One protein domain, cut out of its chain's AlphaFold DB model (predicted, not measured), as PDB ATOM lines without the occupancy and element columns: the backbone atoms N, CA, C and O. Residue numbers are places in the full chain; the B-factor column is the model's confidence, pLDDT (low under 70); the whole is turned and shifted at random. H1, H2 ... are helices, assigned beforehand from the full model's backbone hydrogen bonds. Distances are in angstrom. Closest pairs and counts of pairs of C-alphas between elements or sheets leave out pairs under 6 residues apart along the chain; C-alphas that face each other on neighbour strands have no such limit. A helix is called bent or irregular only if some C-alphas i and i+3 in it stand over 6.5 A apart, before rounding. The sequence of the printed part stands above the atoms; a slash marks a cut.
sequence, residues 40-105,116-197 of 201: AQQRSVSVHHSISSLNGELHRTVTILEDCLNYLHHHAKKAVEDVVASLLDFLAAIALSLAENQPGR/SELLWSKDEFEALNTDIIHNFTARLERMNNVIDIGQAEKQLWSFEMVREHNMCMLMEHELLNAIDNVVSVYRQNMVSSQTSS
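What this domain is: This is residues 40 to 105 and 116 to 197 of the 201 residues of an uncharacterized protein of Colletotrichum orbiculare (strain 104-T / ATCC 96160 / CBS 514.97 / LARS 414 / MAFF 240422) (UniProt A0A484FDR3). Four long helices, H1, H2, H4 and H7, stand side by side as an elongated up-and-down bundle, in which each runs against the one before it in the chain; around the ring the order is H1, H2, H7, H4. H6 slants across one end of the bundle, with short H5 near it, and short H3 lies at the other end. The printed part has 148 residues with seven named helices, H1 to H7 in order, and no named strand: the class is all helix. The whole is compact, with a radius of gyration of the C-alphas of 16.9 A, and spans 52 by 29 by 21 A.

Where its parts are: H1 covers residues 40 to 68 and is 42.1 A long, beginning at C-alpha 40 at (-27.155, -40.106, 0.106). H2, residues 74 to 100, measures 39.2 A. After the cut come H3, residues 122 to 127, 8.5 A, and H4, residues 130 to 147, 25.7 A, which ends at C-alpha 147 at (3.095, -28.731, 20.574). H5, residues 151 to 154, measures 5.0 A. H6, residues 159 to 172, measures 18.7 A; it is neither bent nor irregular, but only just: C-alphas 169 and 172 are 6.1 A apart. H7, residues 175 to 197, measures 33.8 A and ends at C-alpha 197 at (-12.745, -51.946, -5.624).

How they stand to each other: H1 and H2 form a helical hairpin and touch at a shallow tilt of 23 degrees, opposite ways; their closest C-alphas, Val 62 and Val 84, are 5.9 A apart. H1 touches H4 at 19 degrees, a shallow tilt, the same way, closest at the C-alphas of Leu 54 and Thr 137, 5.2 A. H7, with residues 176 to 183 alone, touches residues 80 to 87 of H2, closest at the C-alphas of Val 83 and Asp 180, 6.3 A; the tilt of 34.7 degrees is only just shallow. H4 touches H7 with residues 136 to 143 alone, closest at the C-alphas of Leu 140 and Ile 179, 6.9 A. H1 and H7 are apart, as are H2 and H4. Residues 43 to 47 of H1 touch H3, about perpendicular at 86 degrees, with the C-alphas of Ser 44 and Glu 126 closest at 5.4 A. H6 touches H4 at a steep tilt of 41 degrees, closest at the C-alphas of Ile 147 and Met 169, 6.1 A. H5 touches no helix. Helix packing is only just mostly aligned, with 4 of 6 touching pairs at a shallow tilt. Every O i to N i+4 pair is within hydrogen-bond range in H1, H2, H3, H4 and H6, and 16 of 19 are in H7; H5 is too short for such a pair.

The domain as a whole: The C-alphas farthest apart, Leu 156 and Ser 197, are 53.6 A apart. Residues 106 to 115 are not printed, and C-alphas 105 and 116 are 20.5 A apart across the cut. The links printed whole are tight. The mean pLDDT of the printed part is 84.1; residues 40 to 41, 104 to 105, 116 to 118 and 189 to 197 are under 70.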
ATOM      1  N   ALA A  40     -28.388 -40.229   0.885       61.59
ATOM      2  CA  ALA A  40     -27.155 -40.106   0.106       61.59
ATOM      3  C   ALA A  40     -26.585 -38.674   0.114       61.59
ATOM      4  O   ALA A  40     -25.390 -38.476   0.308       61.59
ATOM      5  N   GLN A  41     -27.444 -37.658  -0.005       67.56
ATOM      6  CA  GLN A  41     -27.038 -36.253   0.048       67.56
ATOM      7  C   GLN A  41     -26.601 -35.847   1.465       67.56
ATOM      8  O   GLN A  41     -25.639 -35.097   1.608       67.56
ATOM      9  N   GLN A  42     -27.244 -36.384   2.511       73.50
ATOM     10  CA  GLN A  42     -26.807 -36.172   3.900       73.50
ATOM     11  C   GLN A  42     -25.436 -36.804   4.172       73.50
ATOM     12  O   GLN A  42     -24.589 -36.175   4.806       73.50
ATOM     13  N   ARG A  43     -25.194 -38.016   3.656       77.88
ATOM     14  CA  ARG A  43     -23.898 -38.697   3.773       77.88
ATOM     15  C   ARG A  43     -22.791 -37.939   3.042       77.88
ATOM     16  O   ARG A  43     -21.760 -37.672   3.646       77.88
ATOM     17  N   SER A  44     -23.029 -37.532   1.795       79.31
ATOM     18  CA  SER A  44     -22.074 -36.758   0.989       79.31
ATOM     19  C   SER A  44     -21.659 -35.454   1.696       79.31
ATOM     20  O   SER A  44     -20.472 -35.162   1.839       79.31
ATOM     21  N   VAL A  45     -22.624 -34.721   2.270       84.88
ATOM     22  CA  VAL A  45     -22.351 -33.516   3.077       84.88
ATOM     23  C   VAL A  45     -21.556 -33.841   4.348       84.88
ATOM     24  O   VAL A  45     -20.616 -33.119   4.682       84.88
ATOM     25  N   SER A  46     -21.901 -34.923   5.052       88.06
ATOM     26  CA  SER A  46     -21.208 -35.344   6.277       88.06
ATOM     27  C   SER A  46     -19.750 -35.733   6.020       88.06
ATOM     28  O   SER A  46     -18.863 -35.287   6.755       88.06
ATOM     29  N   VAL A  47     -19.476 -36.488   4.953       88.50
ATOM     30  CA  VAL A  47     -18.104 -36.825   4.560       88.50
ATOM     31  C   VAL A  47     -17.333 -35.568   4.171       88.50
ATOM     32  O   VAL A  47     -16.229 -35.353   4.671       88.50
ATOM     33  N   HIS A  48     -17.921 -34.697   3.346       90.00
ATOM     34  CA  HIS A  48     -17.270 -33.456   2.930       90.00
ATOM     35  C   HIS A  48     -16.908 -32.574   4.132       90.00
ATOM     36  O   HIS A  48     -15.808 -32.023   4.190       90.00
ATOM     37  N   HIS A  49     -17.800 -32.464   5.121       92.25
ATOM     38  CA  HIS A  49     -17.520 -31.744   6.363       92.25
ATOM     39  C   HIS A  49     -16.375 -32.389   7.159       92.25
ATOM     40  O   HIS A  49     -15.460 -31.689   7.590       92.25
ATOM     41  N   SER A  50     -16.386 -33.717   7.293       91.50
ATOM     42  CA  SER A  50     -15.357 -34.466   8.028       91.50
ATOM     43  C   SER A  50     -13.972 -34.293   7.399       91.50
ATOM     44  O   SER A  50     -13.007 -33.978   8.096       91.50
ATOM     45  N   ILE A  51     -13.878 -34.417   6.072       90.69
ATOM     46  CA  ILE A  51     -12.627 -34.211   5.332       90.69
ATOM     47  C   ILE A  51     -12.190 -32.746   5.366       90.69
ATOM     48  O   ILE A  51     -11.001 -32.477   5.505       90.69
ATOM     49  N   SER A  52     -13.123 -31.789   5.316       91.81
ATOM     50  CA  SER A  52     -12.788 -30.363   5.466       91.81
ATOM     51  C   SER A  52     -12.194 -30.063   6.845       91.81
ATOM     52  O   SER A  52     -11.235 -29.302   6.949       91.81
ATOM     53  N   SER A  53     -12.734 -30.681   7.900       93.75
ATOM     54  CA  SER A  53     -12.206 -30.557   9.261       93.75
ATOM     55  C   SER A  53     -10.810 -31.176   9.385       93.75
ATOM     56  O   SER A  53      -9.910 -30.520   9.905       93.75
ATOM     57  N   LEU A  54     -10.597 -32.377   8.833       91.94
ATOM     58  CA  LEU A  54      -9.265 -32.987   8.753       91.94
ATOM     59  C   LEU A  54      -8.275 -32.090   7.992       91.94
ATOM     60  O   LEU A  54      -7.160 -31.883   8.458       91.94
ATOM     61  N   ASN A  55      -8.686 -31.527   6.851       92.31
ATOM     62  CA  ASN A  55      -7.858 -30.622   6.055       92.31
ATOM     63  C   ASN A  55      -7.444 -29.376   6.854       92.31
ATOM     64  O   ASN A  55      -6.287 -28.965   6.806       92.31
ATOM     65  N   GLY A  56      -8.373 -28.799   7.623       94.56
ATOM     66  CA  GLY A  56      -8.083 -27.684   8.526       94.56
ATOM     67  C   GLY A  56      -7.053 -28.045   9.598       94.56
ATOM     68  O   GLY A  56      -6.101 -27.296   9.810       94.56
ATOM     69  N   GLU A  57      -7.190 -29.214  10.225       95.25
ATOM     70  CA  GLU A  57      -6.263 -29.652  11.275       95.25
ATOM     71  C   GLU A  57      -4.875 -30.017  10.722       95.25
ATOM     72  O   GLU A  57      -3.853 -29.733  11.346       95.25
ATOM     73  N   LEU A  58      -4.802 -30.583   9.515       94.12
ATOM     74  CA  LEU A  58      -3.535 -30.820   8.814       94.12
ATOM     75  C   LEU A  58      -2.825 -29.505   8.475       94.12
ATOM     76  O   LEU A  58      -1.626 -29.385   8.716       94.12
ATOM     77  N   HIS A  59      -3.559 -28.496   7.987       95.00
ATOM     78  CA  HIS A  59      -3.003 -27.159   7.771       95.00
ATOM     79  C   HIS A  59      -2.455 -26.563   9.067       95.00
ATOM     80  O   HIS A  59      -1.334 -26.058   9.081       95.00
ATOM     81  N   ARG A  60      -3.210 -26.675  10.167       95.50
ATOM     82  CA  ARG A  60      -2.756 -26.231  11.490       95.50
ATOM     83  C   ARG A  60      -1.477 -26.952  11.921       95.50
ATOM     84  O   ARG A  60      -0.549 -26.296  12.382       95.50
ATOM     85  N   THR A  61      -1.410 -28.269  11.717       95.38
ATOM     86  CA  THR A  61      -0.219 -29.089  12.003       95.38
ATOM     87  C   THR A  61       1.002 -28.555  11.258       95.38
ATOM     88  O   THR A  61       2.042 -28.324  11.870       95.38
ATOM     89  N   VAL A  62       0.871 -28.308   9.949       95.75
ATOM     90  CA  VAL A  62       1.958 -27.753   9.128       95.75
ATOM     91  C   VAL A  62       2.413 -26.401   9.666       95.75
ATOM     92  O   VAL A  62       3.604 -26.223   9.891       95.75
ATOM     93  N   THR A  63       1.486 -25.485   9.958       95.06
ATOM     94  CA  THR A  63       1.829 -24.161  10.499       95.06
ATOM     95  C   THR A  63       2.585 -24.247  11.829       95.06
ATOM     96  O   THR A  63       3.543 -23.504  12.034       95.06
ATOM     97  N   ILE A  64       2.188 -25.154  12.726       94.31
ATOM     98  CA  ILE A  64       2.888 -25.375  14.000       94.31
ATOM     99  C   ILE A  64       4.306 -25.901  13.746       94.31
ATOM    100  O   ILE A  64       5.265 -25.366  14.295       94.31
ATOM    101  N   LEU A  65       4.453 -26.918  12.893       94.56
ATOM    102  CA  LEU A  65       5.757 -27.509  12.591       94.56
ATOM    103  C   LEU A  65       6.697 -26.512  11.896       94.56
ATOM    104  O   LEU A  65       7.873 -26.443  12.249       94.56
ATOM    105  N   GLU A  66       6.187 -25.712  10.959       94.00
ATOM    106  CA  GLU A  66       6.939 -24.634  10.309       94.00
ATOM    107  C   GLU A  66       7.406 -23.575  11.313       94.00
ATOM    108  O   GLU A  66       8.546 -23.118  11.240       94.00
ATOM    109  N   ASP A  67       6.567 -23.218  12.289       91.44
ATOM    110  CA  ASP A  67       6.970 -22.320  13.369       91.44
ATOM    111  C   ASP A  67       8.083 -22.935  14.230       91.44
ATOM    112  O   ASP A  67       9.075 -22.260  14.525       91.44
ATOM    113  N   CYS A  68       7.991 -24.231  14.554       91.06
ATOM    114  CA  CYS A  68       9.029 -24.945  15.299       91.06
ATOM    115  C   CYS A  68      10.395 -24.911  14.587       91.06
ATOM    116  O   CYS A  68      11.421 -24.794  15.265       91.06
ATOM    117  N   LEU A  69      10.442 -24.949  13.246       91.56
ATOM    118  CA  LEU A  69      11.695 -24.918  12.468       91.56
ATOM    119  C   LEU A  69      12.577 -23.697  12.767       91.56
ATOM    120  O   LEU A  69      13.795 -23.774  12.582       91.56
ATOM    121  N   ASN A  70      11.997 -22.595  13.254       89.38
ATOM    122  CA  ASN A  70      12.740 -21.388  13.625       89.38
ATOM    123  C   ASN A  70      13.622 -21.573  14.870       89.38
ATOM    124  O   ASN A  70      14.531 -20.777  15.105       89.38
ATOM    125  N   TYR A  71      13.375 -22.623  15.656       87.25
ATOM    126  CA  TYR A  71      14.008 -22.837  16.959       87.25
ATOM    127  C   TYR A  71      14.907 -24.084  16.994       87.25
ATOM    128  O   TYR A  71      15.731 -24.218  17.899       87.25
ATOM    129  N   LEU A  72      14.784 -24.995  16.023       86.06
ATOM    130  CA  LEU A  72      15.435 -26.310  16.043       86.06
ATOM    131  C   LEU A  72      16.876 -26.307  15.504       86.06
ATOM    132  O   LEU A  72      17.243 -25.561  14.595       86.06
ATOM    133  N   HIS A  73      17.695 -27.229  16.023       83.94
ATOM    134  CA  HIS A  73      19.029 -27.529  15.491       83.94
ATOM    135  C   HIS A  73      18.968 -28.380  14.212       83.94
ATOM    136  O   HIS A  73      17.989 -29.081  13.967       83.94
ATOM    137  N   HIS A  74      20.047 -28.378  13.419       78.75
ATOM    138  CA  HIS A  74      20.077 -28.919  12.049       78.75
ATOM    139  C   HIS A  74      19.519 -30.351  11.896       78.75
ATOM    140  O   HIS A  74      18.804 -30.618  10.932       78.75
ATOM    141  N   HIS A  75      19.816 -31.274  12.818       76.19
ATOM    142  CA  HIS A  75      19.323 -32.656  12.724       76.19
ATOM    143  C   HIS A  75      17.801 -32.755  12.936       76.19
ATOM    144  O   HIS A  75      17.105 -33.346  12.119       76.19
ATOM    145  N   ALA A  76      17.277 -32.139  14.002       84.44
ATOM    146  CA  ALA A  76      15.837 -32.107  14.274       84.44
ATOM    147  C   ALA A  76      15.081 -31.325  13.190       84.44
ATOM    148  O   ALA A  76      14.008 -31.732  12.756       84.44
ATOM    149  N   LYS A  77      15.692 -30.246  12.690       90.69
ATOM    150  CA  LYS A  77      15.149 -29.429  11.609       90.69
ATOM    151  C   LYS A  77      14.872 -30.256  10.350       90.69
ATOM    152  O   LYS A  77      13.773 -30.177   9.817       90.69
ATOM    153  N   LYS A  78      15.824 -31.095   9.922       90.69
ATOM    154  CA  LYS A  78      15.664 -31.923   8.718       90.69
ATOM    155  C   LYS A  78      14.509 -32.924   8.843       90.69
ATOM    156  O   LYS A  78      13.718 -33.053   7.918       90.69
ATOM    157  N   ALA A  79      14.385 -33.583   9.995       90.00
ATOM    158  CA  ALA A  79      13.284 -34.514  10.239       90.00
ATOM    159  C   ALA A  79      11.917 -33.812  10.172       90.00
ATOM    160  O   ALA A  79      10.978 -34.332   9.574       90.00
ATOM    161  N   VAL A  80      11.811 -32.609  10.750       92.88
ATOM    162  CA  VAL A  80      10.574 -31.819  10.696       92.88
ATOM    163  C   VAL A  80      10.266 -31.361   9.269       92.88
ATOM    164  O   VAL A  80       9.121 -31.473   8.845       92.88
ATOM    165  N   GLU A  81      11.267 -30.913   8.506       94.19
ATOM    166  CA  GLU A  81      11.106 -30.546   7.088       94.19
ATOM    167  C   GLU A  81      10.562 -31.709   6.244       94.19
ATOM    168  O   GLU A  81       9.664 -31.502   5.427       94.19
ATOM    169  N   ASP A  82      11.061 -32.930   6.458       91.69
ATOM    170  CA  ASP A  82      10.619 -34.113   5.712       91.69
ATOM    171  C   ASP A  82       9.147 -34.462   6.019       91.69
ATOM    172  O   ASP A  82       8.367 -34.743   5.104       91.69
ATOM    173  N   VAL A  83       8.731 -34.361   7.288       92.00
ATOM    174  CA  VAL A  83       7.322 -34.557   7.680       92.00
ATOM    175  C   VAL A  83       6.430 -33.441   7.133       92.00
ATOM    176  O   VAL A  83       5.350 -33.725   6.614       92.00
ATOM    177  N   VAL A  84       6.874 -32.180   7.185       94.62
ATOM    178  CA  VAL A  84       6.139 -31.042   6.605       94.62
ATOM    179  C   VAL A  84       5.925 -31.240   5.104       94.62
ATOM    180  O   VAL A  84       4.804 -31.065   4.629       94.62
ATOM    181  N   ALA A  85       6.947 -31.673   4.362       90.56
ATOM    182  CA  ALA A  85       6.813 -31.964   2.936       90.56
ATOM    183  C   ALA A  85       5.766 -33.065   2.670       90.56
ATOM    184  O   ALA A  85       4.863 -32.878   1.854       90.56
ATOM    185  N   SER A  86       5.816 -34.167   3.427       88.75
ATOM    186  CA  SER A  86       4.837 -35.262   3.324       88.75
ATOM    187  C   SER A  86       3.398 -34.809   3.626       88.75
ATOM    188  O   SER A  86       2.449 -35.236   2.954       88.75
ATOM    189  N   LEU A  87       3.227 -33.924   4.614       90.75
ATOM    190  CA  LEU A  87       1.939 -33.325   4.971       90.75
ATOM    191  C   LEU A  87       1.409 -32.395   3.875       90.75
ATOM    192  O   LEU A  87       0.218 -32.444   3.573       90.75
ATOM    193  N   LEU A  88       2.268 -31.569   3.272       90.12
ATOM    194  CA  LEU A  88       1.893 -30.659   2.185       90.12
ATOM    195  C   LEU A  88       1.416 -31.420   0.943       90.12
ATOM    196  O   LEU A  88       0.378 -31.071   0.375       90.12
ATOM    197  N   ASP A  89       2.108 -32.498   0.569       85.62
ATOM    198  CA  ASP A  89       1.683 -33.373  -0.530       85.62
ATOM    199  C   ASP A  89       0.303 -33.987  -0.253       85.62
ATOM    200  O   ASP A  89      -0.566 -34.067  -1.129       85.62
ATOM    201  N   PHE A  90       0.075 -34.392   0.997       86.00
ATOM    202  CA  PHE A  90      -1.194 -34.970   1.416       86.00
ATOM    203  C   PHE A  90      -2.337 -33.939   1.448       86.00
ATOM    204  O   PHE A  90      -3.436 -34.226   0.966       86.00
ATOM    205  N   LEU A  91      -2.069 -32.727   1.939       88.44
ATOM    206  CA  LEU A  91      -2.993 -31.589   1.913       88.44
ATOM    207  C   LEU A  91      -3.422 -31.246   0.487       88.44
ATOM    208  O   LEU A  91      -4.614 -31.080   0.226       88.44
ATOM    209  N   ALA A  92      -2.475 -31.191  -0.453       84.88
ATOM    210  CA  ALA A  92      -2.779 -30.923  -1.854       84.88
ATOM    211  C   ALA A  92      -3.742 -31.974  -2.432       84.88
ATOM    212  O   ALA A  92      -4.703 -31.628  -3.125       84.88
ATOM    213  N   ALA A  93      -3.539 -33.252  -2.101       81.81
ATOM    214  CA  ALA A  93      -4.415 -34.326  -2.554       81.81
ATOM    215  C   ALA A  93      -5.828 -34.264  -1.940       81.81
ATOM    216  O   ALA A  93      -6.822 -34.462  -2.650       81.81
ATOM    217  N   ILE A  94      -5.937 -33.944  -0.644       84.56
ATOM    218  CA  ILE A  94      -7.234 -33.738   0.017       84.56
ATOM    219  C   ILE A  94      -7.965 -32.537  -0.591       84.56
ATOM    220  O   ILE A  94      -9.151 -32.642  -0.905       84.56
ATOM    221  N   ALA A  95      -7.272 -31.412  -0.789       84.88
ATOM    222  CA  ALA A  95      -7.859 -30.195  -1.340       84.88
ATOM    223  C   ALA A  95      -8.419 -30.418  -2.754       84.88
ATOM    224  O   ALA A  95      -9.543 -30.002  -3.047       84.88
ATOM    225  N   LEU A  96      -7.677 -31.135  -3.606       81.62
ATOM    226  CA  LEU A  96      -8.155 -31.542  -4.929       81.62
ATOM    227  C   LEU A  96      -9.396 -32.434  -4.825       81.62
ATOM    228  O   LEU A  96     -10.390 -32.192  -5.507       81.62
ATOM    229  N   SER A  97      -9.379 -33.420  -3.929       82.12
ATOM    230  CA  SER A  97     -10.518 -34.323  -3.758       82.12
ATOM    231  C   SER A  97     -11.771 -33.623  -3.229       82.12
ATOM    232  O   SER A  97     -12.871 -33.935  -3.679       82.12
ATOM    233  N   LEU A  98     -11.627 -32.654  -2.319       85.31
ATOM    234  CA  LEU A  98     -12.731 -31.801  -1.864       85.31
ATOM    235  C   LEU A  98     -13.307 -30.967  -3.016       85.31
ATOM    236  O   LEU A  98     -14.525 -30.859  -3.157       85.31
ATOM    237  N   ALA A  99     -12.449 -30.394  -3.865       83.56
ATOM    238  CA  ALA A  99     -12.878 -29.577  -4.999       83.56
ATOM    239  C   ALA A  99     -13.640 -30.388  -6.065       83.56
ATOM    240  O   ALA A  99     -14.643 -29.912  -6.612       83.56
ATOM    241  N   GLU A 100     -13.193 -31.614  -6.346       80.75
ATOM    242  CA  GLU A 100     -13.825 -32.503  -7.329       80.75
ATOM    243  C   GLU A 100     -15.115 -33.160  -6.813       80.75
ATOM    244  O   GLU A 100     -16.026 -33.429  -7.598       80.75
ATOM    245  N   ASN A 101     -15.245 -33.350  -5.496       80.38
ATOM    246  CA  ASN A 101     -16.392 -34.016  -4.867       80.38
ATOM    247  C   ASN A 101     -17.332 -33.050  -4.126       80.38
ATOM    248  O   ASN A 101     -17.972 -33.418  -3.140       80.38
ATOM    249  N   GLN A 102     -17.446 -31.806  -4.603       80.25
ATOM    250  CA  GLN A 102     -18.365 -30.829  -4.015       80.25
ATOM    251  C   GLN A 102     -19.828 -31.322  -4.042       80.25
ATOM    252  O   GLN A 102     -20.308 -31.782  -5.088       80.25
ATOM    253  N   PRO A 103     -20.587 -31.161  -2.939       74.12
ATOM    254  CA  PRO A 103     -21.980 -31.586  -2.879       74.12
ATOM    255  C   PRO A 103     -22.826 -30.912  -3.966       74.12
ATOM    256  O   PRO A 103     -22.826 -29.691  -4.108       74.12
ATOM    257  N   GLY A 104     -23.578 -31.706  -4.730       67.56
ATOM    258  CA  GLY A 104     -24.469 -31.202  -5.783       67.56
ATOM    259  C   GLY A 104     -23.787 -30.859  -7.112       67.56
ATOM    260  O   GLY A 104     -24.474 -30.469  -8.056       67.56
ATOM    261  N   ARG A 105     -22.466 -31.040  -7.232       69.00
ATOM    262  CA  ARG A 105     -21.754 -30.901  -8.505       69.00
ATOM    263  C   ARG A 105     -21.899 -32.185  -9.328       69.00
ATOM    264  O   ARG A 105     -21.558 -33.275  -8.871       69.00
ATOM    265  N   SER A 116      -2.864 -37.551  -8.905       56.94
ATOM    266  CA  SER A 116      -2.452 -37.789  -7.531       56.94
ATOM    267  C   SER A 116      -2.969 -39.175  -7.158       56.94
ATOM    268  O   SER A 116      -4.147 -39.465  -7.370       56.94
ATOM    269  N   GLU A 117      -2.102 -40.039  -6.626       59.38
ATOM    270  CA  GLU A 117      -2.469 -41.387  -6.154       59.38
ATOM    271  C   GLU A 117      -3.584 -41.357  -5.091       59.38
ATOM    272  O   GLU A 117      -4.235 -42.361  -4.826       59.38
ATOM    273  N   LEU A 118      -3.829 -40.185  -4.508       63.34
ATOM    274  CA  LEU A 118      -4.805 -39.923  -3.456       63.34
ATOM    275  C   LEU A 118      -6.092 -39.240  -3.944       63.34
ATOM    276  O   LEU A 118      -6.922 -38.870  -3.118       63.34
ATOM    277  N   LEU A 119      -6.275 -39.045  -5.254       71.88
ATOM    278  CA  LEU A 119      -7.501 -38.444  -5.781       71.88
ATOM    279  C   LEU A 119      -8.651 -39.462  -5.741       71.88
ATOM    280  O   LEU A 119      -8.601 -40.478  -6.434       71.88
ATOM    281  N   TRP A 120      -9.689 -39.178  -4.952       75.62
ATOM    282  CA  TRP A 120     -10.861 -40.052  -4.829       75.62
ATOM    283  C   TRP A 120     -11.906 -39.765  -5.913       75.62
ATOM    284  O   TRP A 120     -12.304 -38.613  -6.124       75.62
ATOM    285  N   SER A 121     -12.402 -40.826  -6.556       75.69
ATOM    286  CA  SER A 121     -13.659 -40.771  -7.312       75.69
ATOM    287  C   SER A 121     -14.837 -40.443  -6.385       75.69
ATOM    288  O   SER A 121     -14.715 -40.500  -5.159       75.69
ATOM    289  N   LYS A 122     -16.001 -40.113  -6.957       77.62
ATOM    290  CA  LYS A 122     -17.181 -39.762  -6.155       77.62
ATOM    291  C   LYS A 122     -17.598 -40.868  -5.200       77.62
ATOM    292  O   LYS A 122     -17.842 -40.603  -4.027       77.62
ATOM    293  N   ASP A 123     -17.653 -42.093  -5.704       76.81
ATOM    294  CA  ASP A 123     -18.120 -43.237  -4.928       76.81
ATOM    295  C   ASP A 123     -17.120 -43.580  -3.817       76.81
ATOM    296  O   ASP A 123     -17.520 -43.819  -2.679       76.81
ATOM    297  N   GLU A 124     -15.816 -43.509  -4.109       78.88
ATOM    298  CA  GLU A 124     -14.758 -43.686  -3.106       78.88
ATOM    299  C   GLU A 124     -14.823 -42.602  -2.027       78.88
ATOM    300  O   GLU A 124     -14.715 -42.913  -0.841       78.88
ATOM    301  N   PHE A 125     -15.039 -41.344  -2.425       81.00
ATOM    302  CA  PHE A 125     -15.170 -40.226  -1.500       81.00
ATOM    303  C   PHE A 125     -16.392 -40.411  -0.597       81.00
ATOM    304  O   PHE A 125     -16.267 -40.370   0.619       81.00
ATOM    305  N   GLU A 126     -17.574 -40.690  -1.145       82.44
ATOM    306  CA  GLU A 126     -18.798 -40.869  -0.349       82.44
ATOM    307  C   GLU A 126     -18.780 -42.145   0.521       82.44
ATOM    308  O   GLU A 126     -19.483 -42.220   1.541       82.44
ATOM    309  N   ALA A 127     -17.959 -43.137   0.164       82.25
ATOM    310  CA  ALA A 127     -17.758 -44.360   0.938       82.25
ATOM    311  C   ALA A 127     -16.862 -44.175   2.173       82.25
ATOM    312  O   ALA A 127     -16.905 -45.027   3.066       82.25
ATOM    313  N   LEU A 128     -16.108 -43.072   2.268       82.75
ATOM    314  CA  LEU A 128     -15.204 -42.810   3.387       82.75
ATOM    315  C   LEU A 128     -15.918 -42.920   4.742       82.75
ATOM    316  O   LEU A 128     -17.033 -42.431   4.944       82.75
ATOM    317  N   ASN A 129     -15.250 -43.565   5.696       84.31
ATOM    318  CA  ASN A 129     -15.775 -43.743   7.042       84.31
ATOM    319  C   ASN A 129     -15.514 -42.483   7.883       84.31
ATOM    320  O   ASN A 129     -14.381 -42.211   8.287       84.31
ATOM    321  N   THR A 130     -16.577 -41.731   8.171       86.31
ATOM    322  CA  THR A 130     -16.525 -40.479   8.942       86.31
ATOM    323  C   THR A 130     -16.027 -40.672  10.369       86.31
ATOM    324  O   THR A 130     -15.311 -39.811  10.868       86.31
ATOM    325  N   ASP A 131     -16.321 -41.802  11.017       85.31
ATOM    326  CA  ASP A 131     -15.864 -42.068  12.387       85.31
ATOM    327  C   ASP A 131     -14.346 -42.245  12.429       85.31
ATOM    328  O   ASP A 131     -13.666 -41.750  13.330       85.31
ATOM    329  N   ILE A 132     -13.792 -42.923  11.423       85.12
ATOM    330  CA  ILE A 132     -12.345 -43.071  11.267       85.12
ATOM    331  C   ILE A 132     -11.706 -41.694  11.042       85.12
ATOM    332  O   ILE A 132     -10.744 -41.355  11.732       85.12
ATOM    333  N   ILE A 133     -12.269 -40.876  10.145       87.56
ATOM    334  CA  ILE A 133     -11.782 -39.512   9.873       87.56
ATOM    335  C   ILE A 133     -11.802 -38.662  11.146       87.56
ATOM    336  O   ILE A 133     -10.778 -38.086  11.504       87.56
ATOM    337  N   HIS A 134     -12.922 -38.636  11.871       89.81
ATOM    338  CA  HIS A 134     -13.050 -37.873  13.113       89.81
ATOM    339  C   HIS A 134     -12.039 -38.308  14.176       89.81
ATOM    340  O   HIS A 134     -11.437 -37.455  14.827       89.81
ATOM    341  N   ASN A 135     -11.802 -39.614  14.327       87.75
ATOM    342  CA  ASN A 135     -10.799 -40.122  15.262       87.75
ATOM    343  C   ASN A 135      -9.381 -39.665  14.899       87.75
ATOM    344  O   ASN A 135      -8.600 -39.313  15.789       87.75
ATOM    345  N   PHE A 136      -9.043 -39.648  13.607       87.25
ATOM    346  CA  PHE A 136      -7.753 -39.142  13.146       87.25
ATOM    347  C   PHE A 136      -7.615 -37.637  13.363       87.25
ATOM    348  O   PHE A 136      -6.607 -37.211  13.931       87.25
ATOM    349  N   THR A 137      -8.638 -36.854  13.014       92.00
ATOM    350  CA  THR A 137      -8.670 -35.407  13.269       92.00
ATOM    351  C   THR A 137      -8.484 -35.106  14.755       92.00
ATOM    352  O   THR A 137      -7.577 -34.367  15.116       92.00
ATOM    353  N   ALA A 138      -9.249 -35.755  15.637       91.94
ATOM    354  CA  ALA A 138      -9.154 -35.544  17.082       91.94
ATOM    355  C   ALA A 138      -7.800 -35.982  17.669       91.94
ATOM    356  O   ALA A 138      -7.376 -35.507  18.725       91.94
ATOM    357  N   ARG A 139      -7.110 -36.941  17.037       90.44
ATOM    358  CA  ARG A 139      -5.756 -37.332  17.445       90.44
ATOM    359  C   ARG A 139      -4.725 -36.288  17.020       90.44
ATOM    360  O   ARG A 139      -3.885 -35.947  17.846       90.44
ATOM    361  N   LEU A 140      -4.802 -35.786  15.785       92.69
ATOM    362  CA  LEU A 140      -3.956 -34.683  15.312       92.69
ATOM    363  C   LEU A 140      -4.157 -33.433  16.168       92.69
ATOM    364  O   LEU A 140      -3.181 -32.891  16.672       92.69
ATOM    365  N   GLU A 141      -5.407 -33.064  16.438       94.88
ATOM    366  CA  GLU A 141      -5.755 -31.924  17.288       94.88
ATOM    367  C   GLU A 141      -5.123 -32.026  18.680       94.88
ATOM    368  O   GLU A 141      -4.508 -31.076  19.161       94.88
ATOM    369  N   ARG A 142      -5.205 -33.198  19.325       93.12
ATOM    370  CA  ARG A 142      -4.565 -33.418  20.629       93.12
ATOM    371  C   ARG A 142      -3.052 -33.245  20.573       93.12
ATOM    372  O   ARG A 142      -2.502 -32.662  21.497       93.12
ATOM    373  N   MET A 143      -2.392 -33.737  19.525       92.94
ATOM    374  CA  MET A 143      -0.943 -33.573  19.361       92.94
ATOM    375  C   MET A 143      -0.587 -32.102  19.127       92.94
ATOM    376  O   MET A 143       0.280 -31.568  19.816       92.94
ATOM    377  N   ASN A 144      -1.323 -31.423  18.247       93.25
ATOM    378  CA  ASN A 144      -1.150 -30.000  17.970       93.25
ATOM    379  C   ASN A 144      -1.328 -29.144  19.220       93.25
ATOM    380  O   ASN A 144      -0.514 -28.268  19.468       93.25
ATOM    381  N   ASN A 145      -2.330 -29.435  20.049       92.38
ATOM    382  CA  ASN A 145      -2.578 -28.692  21.283       92.38
ATOM    383  C   ASN A 145      -1.463 -28.838  22.331       92.38
ATOM    384  O   ASN A 145      -1.404 -28.019  23.241       92.38
ATOM    385  N   VAL A 146      -0.607 -29.864  22.243       91.44
ATOM    386  CA  VAL A 146       0.540 -30.006  23.157       91.44
ATOM    387  C   VAL A 146       1.802 -29.364  22.574       91.44
ATOM    388  O   VAL A 146       2.642 -28.867  23.319       91.44
ATOM    389  N   ILE A 147       1.946 -29.353  21.246       90.94
ATOM    390  CA  ILE A 147       3.095 -28.731  20.574       90.94
ATOM    391  C   ILE A 147       2.933 -27.205  20.521       90.94
ATOM    392  O   ILE A 147       3.889 -26.480  20.784       90.94
ATOM    393  N   ASP A 148       1.737 -26.720  20.192       91.44
ATOM    394  CA  ASP A 148       1.452 -25.307  19.947       91.44
ATOM    395  C   ASP A 148       1.532 -24.479  21.230       91.44
ATOM    396  O   ASP A 148       0.642 -24.508  22.080       91.44
ATOM    397  N   ILE A 149       2.597 -23.691  21.343       85.31
ATOM    398  CA  ILE A 149       2.688 -22.632  22.343       85.31
ATOM    399  C   ILE A 149       1.891 -21.453  21.781       85.31
ATOM    400  O   ILE A 149       2.299 -20.813  20.805       85.31
ATOM    401  N   GLY A 150       0.731 -21.169  22.370       83.31
ATOM    402  CA  GLY A 150      -0.146 -20.100  21.898       83.31
ATOM    403  C   GLY A 150       0.564 -18.739  21.847       83.31
ATOM    404  O   GLY A 150       1.497 -18.469  22.601       83.31
ATOM    405  N   GLN A 151       0.102 -17.832  20.981       82.38
ATOM    406  CA  GLN A 151       0.758 -16.532  20.750       82.38
ATOM    407  C   GLN A 151       0.964 -15.697  22.026       82.38
ATOM    408  O   GLN A 151       2.002 -15.063  22.188       82.38
ATOM    409  N   ALA A 152      -0.003 -15.711  22.948       85.38
ATOM    410  CA  ALA A 152       0.114 -15.002  24.223       85.38
ATOM    411  C   ALA A 152       1.220 -15.587  25.120       85.38
ATOM    412  O   ALA A 152       1.909 -14.851  25.818       85.38
ATOM    413  N   GLU A 153       1.408 -16.904  25.078       84.62
ATOM    414  CA  GLU A 153       2.418 -17.605  25.866       84.62
ATOM    415  C   GLU A 153       3.814 -17.459  25.244       84.62
ATOM    416  O   GLU A 153       4.777 -17.179  25.955       84.62
ATOM    417  N   LYS A 154       3.906 -17.479  23.907       80.88
ATOM    418  CA  LYS A 154       5.140 -17.172  23.161       80.88
ATOM    419  C   LYS A 154       5.719 -15.795  23.485       80.88
ATOM    420  O   LYS A 154       6.931 -15.636  23.458       80.88
ATOM    421  N   GLN A 155       4.883 -14.804  23.808       85.31
ATOM    422  CA  GLN A 155       5.355 -13.473  24.219       85.31
ATOM    423  C   GLN A 155       6.009 -13.460  25.608       85.31
ATOM    424  O   GLN A 155       6.757 -12.534  25.921       85.31
ATOM    425  N   LEU A 156       5.713 -14.456  26.445       92.38
ATOM    426  CA  LEU A 156       6.245 -14.575  27.802       92.38
ATOM    427  C   LEU A 156       7.480 -15.477  27.860       92.38
ATOM    428  O   LEU A 156       8.302 -15.337  28.765       92.38
ATOM    429  N   TRP A 157       7.597 -16.418  26.927       92.06
ATOM    430  CA  TRP A 157       8.668 -17.404  26.912       92.06
ATOM    431  C   TRP A 157       9.933 -16.849  26.261       92.06
ATOM    432  O   TRP A 157       9.885 -16.138  25.257       92.06
ATOM    433  N   SER A 158      11.093 -17.202  26.818       91.94
ATOM    434  CA  SER A 158      12.359 -16.918  26.145       91.94
ATOM    435  C   SER A 158      12.531 -17.817  24.919       91.94
ATOM    436  O   SER A 158      11.899 -18.871  24.798       91.94
ATOM    437  N   PHE A 159      13.450 -17.435  24.034       89.88
ATOM    438  CA  PHE A 159      13.825 -18.260  22.888       89.88
ATOM    439  C   PHE A 159      14.244 -19.679  23.313       89.88
ATOM    440  O   PHE A 159      13.839 -20.662  22.694       89.88
ATOM    441  N   GLU A 160      15.020 -19.804  24.394       90.75
ATOM    442  CA  GLU A 160      15.469 -21.092  24.925       90.75
ATOM    443  C   GLU A 160      14.310 -21.942  25.442       90.75
ATOM    444  O   GLU A 160      14.323 -23.147  25.212       90.75
ATOM    445  N   MET A 161      13.310 -21.336  26.092       92.56
ATOM    446  CA  MET A 161      12.127 -22.056  26.574       92.56
ATOM    447  C   MET A 161      11.304 -22.621  25.415       92.56
ATOM    448  O   MET A 161      10.934 -23.792  25.438       92.56
ATOM    449  N   VAL A 162      11.069 -21.811  24.374       91.06
ATOM    450  CA  VAL A 162      10.357 -22.249  23.161       91.06
ATOM    451  C   VAL A 162      11.125 -23.366  22.458       91.06
ATOM    452  O   VAL A 162      10.541 -24.377  22.068       91.06
ATOM    453  N   ARG A 163      12.449 -23.221  22.328       90.56
ATOM    454  CA  ARG A 163      13.304 -24.258  21.745       90.56
ATOM    455  C   ARG A 163      13.245 -25.560  22.539       90.56
ATOM    456  O   ARG A 163      13.103 -26.613  21.927       90.56
ATOM    457  N   GLU A 164      13.396 -25.491  23.858       91.00
ATOM    458  CA  GLU A 164      13.414 -26.668  24.729       91.00
ATOM    459  C   GLU A 164      12.085 -27.419  24.662       91.00
ATOM    460  O   GLU A 164      12.071 -28.628  24.449       91.00
ATOM    461  N   HIS A 165      10.966 -26.693  24.734       91.88
ATOM    462  CA  HIS A 165       9.638 -27.271  24.545       91.88
ATOM    463  C   HIS A 165       9.506 -27.953  23.188       91.88
ATOM    464  O   HIS A 165       9.130 -29.118  23.130       91.88
ATOM    465  N   ASN A 166       9.875 -27.278  22.096       90.56
ATOM    466  CA  ASN A 166       9.788 -27.862  20.756       90.56
ATOM    467  C   ASN A 166      10.658 -29.123  20.622       90.56
ATOM    468  O   ASN A 166      10.217 -30.108  20.034       90.56
ATOM    469  N   MET A 167      11.871 -29.122  21.184       88.69
ATOM    470  CA  MET A 167      12.749 -30.296  21.200       88.69
ATOM    471  C   MET A 167      12.145 -31.443  22.015       88.69
ATOM    472  O   MET A 167      12.071 -32.566  21.516       88.69
ATOM    473  N   CYS A 168      11.672 -31.162  23.229       89.69
ATOM    474  CA  CYS A 168      11.069 -32.157  24.110       89.69
ATOM    475  C   CYS A 168       9.803 -32.755  23.478       89.69
ATOM    476  O   CYS A 168       9.668 -33.972  23.359       89.69
ATOM    477  N   MET A 169       8.904 -31.913  22.966       91.88
ATOM    478  CA  MET A 169       7.646 -32.363  22.380       91.88
ATOM    479  C   MET A 169       7.840 -33.138  21.072       91.88
ATOM    480  O   MET A 169       7.234 -34.193  20.891       91.88
ATOM    481  N   LEU A 170       8.671 -32.644  20.149       90.50
ATOM    482  CA  LEU A 170       8.812 -33.269  18.830       90.50
ATOM    483  C   LEU A 170       9.726 -34.495  18.849       90.50
ATOM    484  O   LEU A 170       9.423 -35.477  18.170       90.50
ATOM    485  N   MET A 171      10.823 -34.437  19.612       86.69
ATOM    486  CA  MET A 171      11.863 -35.466  19.594       86.69
ATOM    487  C   MET A 171      11.716 -36.439  20.761       86.69
ATOM    488  O   MET A 171      11.594 -37.638  20.532       86.69
ATOM    489  N   GLU A 172      11.706 -35.948  22.004       85.00
ATOM    490  CA  GLU A 172      11.716 -36.822  23.191       85.00
ATOM    491  C   GLU A 172      10.372 -37.520  23.412       85.00
ATOM    492  O   GLU A 172      10.327 -38.699  23.757       85.00
ATOM    493  N   HIS A 173       9.271 -36.810  23.164       86.19
ATOM    494  CA  HIS A 173       7.918 -37.366  23.182       86.19
ATOM    495  C   HIS A 173       7.497 -38.000  21.847       86.19
ATOM    496  O   HIS A 173       6.354 -38.442  21.720       86.19
ATOM    497  N   GLU A 174       8.404 -38.051  20.864       89.38
ATOM    498  CA  GLU A 174       8.211 -38.677  19.550       89.38
ATOM    499  C   GLU A 174       6.942 -38.210  18.808       89.38
ATOM    500  O   GLU A 174       6.402 -38.934  17.963       89.38
ATOM    501  N   LEU A 175       6.447 -36.996  19.089       90.25
ATOM    502  CA  LEU A 175       5.219 -36.511  18.455       90.25
ATOM    503  C   LEU A 175       5.388 -36.316  16.952       90.25
ATOM    504  O   LEU A 175       4.422 -36.495  16.213       90.25
ATOM    505  N   LEU A 176       6.607 -36.037  16.486       91.31
ATOM    506  CA  LEU A 176       6.896 -35.967  15.059       91.31
ATOM    507  C   LEU A 176       6.642 -37.316  14.364       91.31
ATOM    508  O   LEU A 176       5.933 -37.375  13.361       91.31
ATOM    509  N   ASN A 177       7.131 -38.410  14.957       89.44
ATOM    510  CA  ASN A 177       6.883 -39.768  14.469       89.44
ATOM    511  C   ASN A 177       5.402 -40.148  14.608       89.44
ATOM    512  O   ASN A 177       4.853 -40.856  13.767       89.44
ATOM    513  N   ALA A 178       4.732 -39.708  15.675       88.31
ATOM    514  CA  ALA A 178       3.311 -39.980  15.874       88.31
ATOM    515  C   ALA A 178       2.435 -39.287  14.815       88.31
ATOM    516  O   ALA A 178       1.487 -39.907  14.325       88.31
ATOM    517  N   ILE A 179       2.763 -38.044  14.443       89.69
ATOM    518  CA  ILE A 179       2.105 -37.296  13.362       89.69
ATOM    519  C   ILE A 179       2.312 -38.015  12.026       89.69
ATOM    520  O   ILE A 179       1.330 -38.321  11.347       89.69
ATOM    521  N   ASP A 180       3.560 -38.352  11.690       88.62
ATOM    522  CA  ASP A 180       3.883 -39.043  10.436       88.62
ATOM    523  C   ASP A 180       3.174 -40.404  10.332       88.62
ATOM    524  O   ASP A 180       2.570 -40.735   9.309       88.62
ATOM    525  N   ASN A 181       3.123 -41.158  11.434       87.25
ATOM    526  CA  ASN A 181       2.400 -42.427  11.496       87.25
ATOM    527  C   ASN A 181       0.889 -42.260  11.308       87.25
ATOM    528  O   ASN A 181       0.275 -43.047  10.591       87.25
ATOM    529  N   VAL A 182       0.261 -41.262  11.942       82.12
ATOM    530  CA  VAL A 182      -1.183 -41.014  11.778       82.12
ATOM    531  C   VAL A 182      -1.518 -40.729  10.316       82.12
ATOM    532  O   VAL A 182      -2.472 -41.298   9.782       82.12
ATOM    533  N   VAL A 183      -0.705 -39.907   9.656       81.12
ATOM    534  CA  VAL A 183      -0.886 -39.541   8.247       81.12
ATOM    535  C   VAL A 183      -0.620 -40.734   7.335       81.12
ATOM    536  O   VAL A 183      -1.404 -40.995   6.424       81.12
ATOM    537  N   SER A 184       0.430 -41.505   7.609       84.19
ATOM    538  CA  SER A 184       0.777 -42.712   6.857       84.19
ATOM    539  C   SER A 184      -0.303 -43.787   6.957       84.19
ATOM    540  O   SER A 184      -0.729 -44.327   5.936       84.19
ATOM    541  N   VAL A 185      -0.811 -44.064   8.162       80.38
ATOM    542  CA  VAL A 185      -1.914 -45.016   8.386       80.38
ATOM    543  C   VAL A 185      -3.187 -44.538   7.695       80.38
ATOM    544  O   VAL A 185      -3.888 -45.339   7.076       80.38
ATOM    545  N   TYR A 186      -3.487 -43.238   7.755       76.75
ATOM    546  CA  TYR A 186      -4.620 -42.682   7.022       76.75
ATOM    547  C   TYR A 186      -4.449 -42.887   5.516       76.75
ATOM    548  O   TYR A 186      -5.330 -43.446   4.867       76.75
ATOM    549  N   ARG A 187      -3.289 -42.513   4.963       76.25
ATOM    550  CA  ARG A 187      -2.959 -42.697   3.546       76.25
ATOM    551  C   ARG A 187      -3.124 -44.162   3.133       76.25
ATOM    552  O   ARG A 187      -3.789 -44.435   2.142       76.25
ATOM    553  N   GLN A 188      -2.607 -45.103   3.921       74.00
ATOM    554  CA  GLN A 188      -2.722 -46.540   3.652       74.00
ATOM    555  C   GLN A 188      -4.168 -47.041   3.693       74.00
ATOM    556  O   GLN A 188      -4.588 -47.725   2.758       74.00
ATOM    557  N   ASN A 189      -4.944 -46.684   4.720       67.81
ATOM    558  CA  ASN A 189      -6.357 -47.073   4.832       67.81
ATOM    559  C   ASN A 189      -7.203 -46.499   3.682       67.81
ATOM    560  O   ASN A 189      -8.142 -47.143   3.206       67.81
ATOM    561  N   MET A 190      -6.844 -45.310   3.194       63.94
ATOM    562  CA  MET A 190      -7.555 -44.664   2.094       63.94
ATOM    563  C   MET A 190      -7.124 -45.158   0.708       63.94
ATOM    564  O   MET A 190      -7.948 -45.151  -0.202       63.94
ATOM    565  N   VAL A 191      -5.889 -45.643   0.543       58.47
ATOM    566  CA  VAL A 191      -5.411 -46.272  -0.706       58.47
ATOM    567  C   VAL A 191      -5.880 -47.727  -0.826       58.47
ATOM    568  O   VAL A 191      -6.284 -48.161  -1.902       58.47
ATOM    569  N   SER A 192      -5.899 -48.493   0.267       50.34
ATOM    570  CA  SER A 192      -6.344 -49.901   0.252       50.34
ATOM    571  C   SER A 192      -7.846 -50.070  -0.033       50.34
ATOM    572  O   SER A 192      -8.258 -51.081  -0.603       50.34
ATOM    573  N   SER A 193      -8.657 -49.044   0.239       48.47
ATOM    574  CA  SER A 193     -10.061 -48.989  -0.203       48.47
ATOM    575  C   SER A 193     -10.203 -48.887  -1.738       48.47
ATOM    576  O   SER A 193     -11.194 -49.354  -2.303       48.47
ATOM    577  N   GLN A 194      -9.196 -48.340  -2.435       47.47
ATOM    578  CA  GLN A 194      -9.190 -48.222  -3.901       47.47
ATOM    579  C   GLN A 194      -8.790 -49.532  -4.600       47.47
ATOM    580  O   GLN A 194      -9.281 -49.836  -5.688       47.47
ATOM    581  N   THR A 195      -7.893 -50.325  -4.002       44.12
ATOM    582  CA  THR A 195      -7.416 -51.577  -4.618       44.12
ATOM    583  C   THR A 195      -8.442 -52.698  -4.508       44.12
ATOM    584  O   THR A 195      -8.606 -53.445  -5.471       44.12
ATOM    585  N   SER A 196      -9.199 -52.782  -3.408       40.44
ATOM    586  CA  SER A 196     -10.277 -53.777  -3.285       40.44
ATOM    587  C   SER A 196     -11.375 -53.558  -4.333       40.44
ATOM    588  O   SER A 196     -11.854 -54.521  -4.918       40.44
ATOM    589  N   SER A 197     -11.701 -52.300  -4.647       39.22
ATOM    590  CA  SER A 197     -12.745 -51.946  -5.624       39.22
ATOM    591  C   SER A 197     -12.314 -52.143  -7.087       39.22
ATOM    592  O   SER A 197     -13.156 -52.294  -7.966       39.22
TER     593      SER A 197